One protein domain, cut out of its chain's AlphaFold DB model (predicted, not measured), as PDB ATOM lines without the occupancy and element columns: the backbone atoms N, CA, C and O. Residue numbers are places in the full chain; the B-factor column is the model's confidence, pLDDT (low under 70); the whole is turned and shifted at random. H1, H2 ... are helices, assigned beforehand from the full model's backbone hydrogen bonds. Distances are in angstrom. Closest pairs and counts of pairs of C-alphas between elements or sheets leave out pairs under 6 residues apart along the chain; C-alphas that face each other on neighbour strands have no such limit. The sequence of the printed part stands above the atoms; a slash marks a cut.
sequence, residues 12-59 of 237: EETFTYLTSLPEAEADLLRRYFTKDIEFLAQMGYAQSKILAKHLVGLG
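AT A GLANCE: This is residues 12 to 59 of the 237 residues of an uncharacterized protein of Pseudomonas sp. Leaf58 (UniProt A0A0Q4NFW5). H2 sits in the middle: H1 folds back beside it as a helical hairpin, H4 crosses it nearly at right angles, and short H3 makes a corner with it. The printed part has 48 residues with four named helices, H1 to H4 in order, and no named strand: all helix. It is compact, with a radius of gyration of the C-alphas of 10.4 A and spans of 28, 20 and 18 A.

IN THESE COORDINATES: Find C-alpha 12 at (77.240, 25.217, 117.659); from there H1 runs to residue 20. H2 takes residues 23 to 33, 15.2 A long, and H3 residues 37 to 42. H4, residues 45 to 57, runs 18.6 A to C-alpha 57 at (64.346, 20.286, 110.000).

HOW THE PARTS SIT: H2 touches H1 at a shallow tilt of 31 degrees, opposite ways; the closest C-alphas, of Leu 18 and Ala 26, are 5.2 A apart. With residues 47 to 51 alone, H4 touches H2, about perpendicular at 78 degrees; the closest C-alphas, of Leu 29 and Leu 51, are 6.6 A apart. H2 and H3 only just touch, only at the corner, with 3 pairs of C-alphas within 8 A, the closest those of Arg 31 and Phe 39, 7.0 A. H4 is apart from H1 and H3. In H1, H2, H3 and H4 every O i to N i+4 pair is within hydrogen-bond range.

THE WHOLE: The two C-alphas farthest apart, of Glu 12 and Tyr 45, are 29.0 A apart. The printed part has no cut, its three links are tight, and no printed residue is under 70 in pLDDT.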
ATOM      1  N   GLU A  12      77.590  25.884 116.396       77.44
ATOM      2  CA  GLU A  12      77.240  25.217 117.659       77.44
ATOM      3  C   GLU A  12      75.859  24.554 117.602       77.44
ATOM      4  O   GLU A  12      75.693  23.421 118.059       77.44
ATOM      5  N   GLU A  13      74.873  25.215 116.987       76.25
ATOM      6  CA  GLU A  13      73.535  24.650 116.781       76.25
ATOM      7  C   GLU A  13      73.583  23.443 115.831       76.25
ATOM      8  O   GLU A  13      72.944  22.421 116.083       76.25
ATOM      9  N   THR A  14      74.407  23.517 114.781       74.69
ATOM     10  CA  THR A  14      74.625  22.408 113.840       74.69
ATOM     11  C   THR A  14      75.295  21.218 114.532       74.69
ATOM     12  O   THR A  14      74.863  20.080 114.370       74.69
ATOM     13  N   PHE A  15      76.319  21.461 115.356       79.75
ATOM     14  CA  PHE A  15      77.014  20.406 116.098       79.75
ATOM     15  C   PHE A  15      76.112  19.738 117.152       79.75
ATOM     16  O   PHE A  15      76.090  18.510 117.280       79.75
ATOM     17  N   THR A  16      75.311  20.533 117.863       84.44
ATOM     18  CA  THR A  16      74.332  20.035 118.842       84.44
ATOM     19  C   THR A  16      73.273  19.167 118.166       84.44
ATOM     20  O   THR A  16      72.934  18.096 118.659       84.44
ATOM     21  N   TYR A  17      72.798  19.575 116.987       84.19
ATOM     22  CA  TYR A  17      71.869  18.764 116.211       84.19
ATOM     23  C   TYR A  17      72.487  17.421 115.803       84.19
ATOM     24  O   TYR A  17      71.904  16.375 116.075       84.19
ATOM     25  N   LEU A  18      73.693  17.430 115.225       83.81
ATOM     26  CA  LEU A  18      74.370  16.213 114.754       83.81
ATOM     27  C   LEU A  18      74.642  15.194 115.865       83.81
ATOM     28  O   LEU A  18      74.611  13.995 115.608       83.81
ATOM     29  N   THR A  19      74.916  15.649 117.088       85.06
ATOM     30  CA  THR A  19      75.172  14.764 118.239       85.06
ATOM     31  C   THR A  19      73.900  14.145 118.827       85.06
ATOM     32  O   THR A  19      73.993  13.169 119.566       85.06
ATOM     33  N   SER A  20      72.721  14.664 118.471       87.88
ATOM     34  CA  SER A  20      71.419  14.132 118.902       87.88
ATOM     35  C   SER A  20      70.839  13.052 117.978       87.88
ATOM     36  O   SER A  20      69.856  12.402 118.333       87.88
ATOM     37  N   LEU A  21      71.423  12.867 116.790       90.00
ATOM     38  CA  LEU A  21      70.927  11.942 115.774       90.00
ATOM     39  C   LEU A  21      71.491  10.523 115.945       90.00
ATOM     40  O   LEU A  21      72.599  10.359 116.463       90.00
ATOM     41  N   PRO A  22      70.787   9.491 115.437       93.44
ATOM     42  CA  PRO A  22      71.379   8.174 115.226       93.44
ATOM     43  C   PRO A  22      72.672   8.271 114.406       93.44
ATOM     44  O   PRO A  22      72.757   9.057 113.462       93.44
ATOM     45  N   GLU A  23      73.666   7.439 114.727       90.50
ATOM     46  CA  GLU A  23      75.019   7.523 114.153       90.50
ATOM     47  C   GLU A  23      75.030   7.526 112.616       90.50
ATOM     48  O   GLU A  23      75.724   8.339 112.009       90.50
ATOM     49  N   ALA A  24      74.200   6.690 111.985       88.06
ATOM     50  CA  ALA A  24      74.090   6.615 110.528       88.06
ATOM     51  C   ALA A  24      73.545   7.909 109.886       88.06
ATOM     52  O   ALA A  24      73.996   8.307 108.814       88.06
ATOM     53  N   GLU A  25      72.589   8.586 110.532       91.25
ATOM     54  CA  GLU A  25      72.035   9.861 110.050       91.25
ATOM     55  C   GLU A  25      73.008  11.022 110.313       91.25
ATOM     56  O   GLU A  25      73.158  11.925 109.485       91.25
ATOM     57  N   ALA A  26      73.717  10.975 111.445       88.31
ATOM     58  CA  ALA A  26      74.766  11.932 111.770       88.31
ATOM     59  C   ALA A  26      75.931  11.855 110.769       88.31
ATOM     60  O   ALA A  26      76.408  12.894 110.313       88.31
ATOM     61  N   ASP A  27      76.374  10.647 110.404       88.94
ATOM     62  CA  ASP A  27      77.427  10.438 109.404       88.94
ATOM     63  C   ASP A  27      77.010  10.958 108.019       88.94
ATOM     64  O   ASP A  27      77.742  11.730 107.398       88.94
ATOM     65  N   LEU A  28      75.780  10.648 107.594       89.38
ATOM     66  CA  LEU A  28      75.183  11.157 106.357       89.38
ATOM     67  C   LEU A  28      75.262  12.692 106.259       89.38
ATOM     68  O   LEU A  28      75.720  13.238 105.252       89.38
ATOM     69  N   LEU A  29      74.840  13.400 107.309       87.94
ATOM     70  CA  LEU A  29      74.892  14.862 107.341       87.94
ATOM     71  C   LEU A  29      76.322  15.401 107.414       87.94
ATOM     72  O   LEU A  29      76.615  16.405 106.765       87.94
ATOM     73  N   ARG A  30      77.223  14.756 108.169       87.06
ATOM     74  CA  ARG A  30      78.640  15.159 108.223       87.06
ATOM     75  C   ARG A  30      79.260  15.115 106.831       87.06
ATOM     76  O   ARG A  30      79.807  16.128 106.407       87.06
ATOM     77  N   ARG A  31      79.096  14.003 106.105       87.25
ATOM     78  CA  ARG A  31      79.619  13.838 104.737       87.25
ATOM     79  C   ARG A  31      79.026  14.855 103.760       87.25
ATOM     80  O   ARG A  31      79.745  15.394 102.917       87.25
ATOM     81  N   TYR A  32      77.739  15.180 103.912       86.31
ATOM     82  CA  TYR A  32      77.103  16.257 103.153       86.31
ATOM     83  C   TYR A  32      77.737  17.628 103.444       86.31
ATOM     84  O   TYR A  32      78.124  18.339 102.516       86.31
ATOM     85  N   PHE A  33      77.890  18.002 104.719       84.12
ATOM     86  CA  PHE A  33      78.448  19.304 105.100       84.12
ATOM     87  C   PHE A  33      79.935  19.449 104.759       84.12
ATOM     88  O   PHE A  33      80.373  20.552 104.429       84.12
ATOM     89  N   THR A  34      80.699  18.354 104.765       85.00
ATOM     90  CA  THR A  34      82.092  18.338 104.291       85.00
ATOM     91  C   THR A  34      82.212  18.301 102.769       85.00
ATOM     92  O   THR A  34      83.327  18.376 102.262       85.00
ATOM     93  N   LYS A  35      81.088  18.225 102.036       81.88
ATOM     94  CA  LYS A  35      81.037  18.148 100.567       81.88
ATOM     95  C   LYS A  35      81.876  16.994 100.012       81.88
ATOM     96  O   LYS A  35      82.601  17.173  99.037       81.88
ATOM     97  N   ASP A  36      81.785  15.826 100.640       86.44
ATOM     98  CA  ASP A  36      82.410  14.602 100.136       86.44
ATOM     99  C   ASP A  36      81.805  14.258  98.760       86.44
ATOM    100  O   ASP A  36      80.656  13.828  98.660       86.44
ATOM    101  N   ILE A  37      82.543  14.536  97.683       81.75
ATOM    102  CA  ILE A  37      82.025  14.434  96.311       81.75
ATOM    103  C   ILE A  37      81.758  12.972  95.947       81.75
ATOM    104  O   ILE A  37      80.713  12.681  95.369       81.75
ATOM    105  N   GLU A  38      82.650  12.056  96.331       84.44
ATOM    106  CA  GLU A  38      82.489  10.622  96.066       84.44
ATOM    107  C   GLU A  38      81.239  10.080  96.760       84.44
ATOM    108  O   GLU A  38      80.460   9.341  96.157       84.44
ATOM    109  N   PHE A  39      80.992  10.520  97.998       86.50
ATOM    110  CA  PHE A  39      79.758  10.200  98.704       86.50
ATOM    111  C   PHE A  39      78.513  10.679  97.965       86.50
ATOM    112  O   PHE A  39      77.588   9.902  97.727       86.50
ATOM    113  N   LEU A  40      78.471  11.972  97.637       81.50
ATOM    114  CA  LEU A  40      77.293  12.597  97.042       81.50
ATOM    115  C   LEU A  40      76.961  11.980  95.686       81.50
ATOM    116  O   LEU A  40      75.785  11.863  95.343       81.50
ATOM    117  N   ALA A  41      77.984  11.557  94.951       78.69
ATOM    118  CA  ALA A  41      77.834  10.953  93.643       78.69
ATOM    119  C   ALA A  41      77.370   9.478  93.714       78.69
ATOM    120  O   ALA A  41      76.709   8.988  92.802       78.69
ATOM    121  N   GLN A  42      77.619   8.789  94.835       83.94
ATOM    122  CA  GLN A  42      77.156   7.415  95.098       83.94
ATOM    123  C   GLN A  42      75.878   7.339  95.951       83.94
ATOM    124  O   GLN A  42      75.380   6.244  96.227       83.94
ATOM    125  N   MET A  43      75.346   8.477  96.401       83.25
ATOM    126  CA  MET A  43      74.229   8.517  97.340       83.25
ATOM    127  C   MET A  43      72.954   7.921  96.729       83.25
ATOM    128  O   MET A  43      72.422   8.402  95.728       83.25
ATOM    129  N   GLY A  44      72.415   6.894  97.388       80.69
ATOM    130  CA  GLY A  44      71.172   6.250  96.974       80.69
ATOM    131  C   GLY A  44      69.923   7.073  97.308       80.69
ATOM    132  O   GLY A  44      69.929   7.962  98.160       80.69
ATOM    133  N   TYR A  45      68.793   6.718  96.690       77.75
ATOM    134  CA  TYR A  45      67.519   7.424  96.879       77.75
ATOM    135  C   TYR A  45      67.006   7.419  98.333       77.75
ATOM    136  O   TYR A  45      66.470   8.412  98.821       77.75
ATOM    137  N   ALA A  46      67.185   6.316  99.064       81.75
ATOM    138  CA  ALA A  46      66.774   6.243 100.468       81.75
ATOM    139  C   ALA A  46      67.578   7.217 101.349       81.75
ATOM    140  O   ALA A  46      67.006   7.938 102.165       81.75
ATOM    141  N   GLN A  47      68.897   7.286 101.137       85.81
ATOM    142  CA  GLN A  47      69.781   8.219 101.838       85.81
ATOM    143  C   GLN A  47      69.441   9.670 101.487       85.81
ATOM    144  O   GLN A  47      69.396  10.516 102.378       85.81
ATOM    145  N   SER A  48      69.119   9.958 100.222       84.69
ATOM    146  CA  SER A  48      68.740  11.312  99.812       84.69
ATOM    147  C   SER A  48      67.428  11.781 100.457       84.69
ATOM    148  O   SER A  48      67.343  12.946 100.853       84.69
ATOM    149  N   LYS A  49      66.436  10.894 100.660       84.62
ATOM    150  CA  LYS A  49      65.215  11.227 101.425       84.62
ATOM    151  C   LYS A  49      65.514  11.555 102.889       84.62
ATOM    152  O   LYS A  49      64.972  12.529 103.410       84.62
ATOM    153  N   ILE A  50      66.375  10.772 103.545       88.56
ATOM    154  CA  ILE A  50      66.785  11.025 104.936       88.56
ATOM    155  C   ILE A  50      67.501  12.377 105.029       88.56
ATOM    156  O   ILE A  50      67.126  13.222 105.841       88.56
ATOM    157  N   LEU A  51      68.465  12.629 104.140       88.62
ATOM    158  CA  LEU A  51      69.186  13.899 104.078       88.62
ATOM    159  C   LEU A  51      68.225  15.085 103.898       88.62
ATOM    160  O   LEU A  51      68.288  16.047 104.663       88.62
ATOM    161  N   ALA A  52      67.304  15.005 102.933       87.38
ATOM    162  CA  ALA A  52      66.324  16.061 102.678       87.38
ATOM    163  C   ALA A  52      65.465  16.367 103.917       87.38
ATOM    164  O   ALA A  52      65.277  17.536 104.253       87.38
ATOM    165  N   LYS A  53      65.006  15.336 104.641       88.69
ATOM    166  CA  LYS A  53      64.251  15.494 105.896       88.69
ATOM    167  C   LYS A  53      65.028  16.318 106.929       88.69
ATOM    168  O   LYS A  53      64.462  17.233 107.526       88.69
ATOM    169  N   HIS A  54      66.315  16.034 107.128       89.69
ATOM    170  CA  HIS A  54      67.134  16.800 108.070       89.69
ATOM    171  C   HIS A  54      67.387  18.228 107.597       89.69
ATOM    172  O   HIS A  54      67.285  19.155 108.393       89.69
ATOM    173  N   LEU A  55      67.658  18.437 106.306       86.88
ATOM    174  CA  LEU A  55      67.850  19.782 105.757       86.88
ATOM    175  C   LEU A  55      66.596  20.656 105.911       86.88
ATOM    176  O   LEU A  55      66.726  21.855 106.157       86.88
ATOM    177  N   VAL A  56      65.397  20.069 105.833       85.00
ATOM    178  CA  VAL A  56      64.136  20.747 106.178       85.00
ATOM    179  C   VAL A  56      64.072  21.065 107.673       85.00
ATOM    180  O   VAL A  56      63.826  22.212 108.038       85.00
ATOM    181  N   GLY A  57      64.345  20.086 108.543       81.69
ATOM    182  CA  GLY A  57      64.346  20.286 110.000       81.69
ATOM    183  C   GLY A  57      65.346  21.348 110.477       81.69
ATOM    184  O   GLY A  57      65.092  22.043 111.456       81.69
ATOM    185  N   LEU A  58      66.451  21.508 109.749       81.69
ATOM    186  CA  LEU A  58      67.493  22.509 109.980       81.69
ATOM    187  C   LEU A  58      67.202  23.870 109.318       81.69
ATOM    188  O   LEU A  58      67.959  24.817 109.514       81.69
ATOM    189  N   GLY A  59      66.141  23.987 108.514       78.00
ATOM    190  CA  GLY A  59      65.778  25.225 107.813       78.00
ATOM    191  C   GLY A  59      66.631  25.553 106.578       78.00
ATOM    192  O   GLY A  59      66.533  26.657 106.037       78.00
TER     193      GLY A  59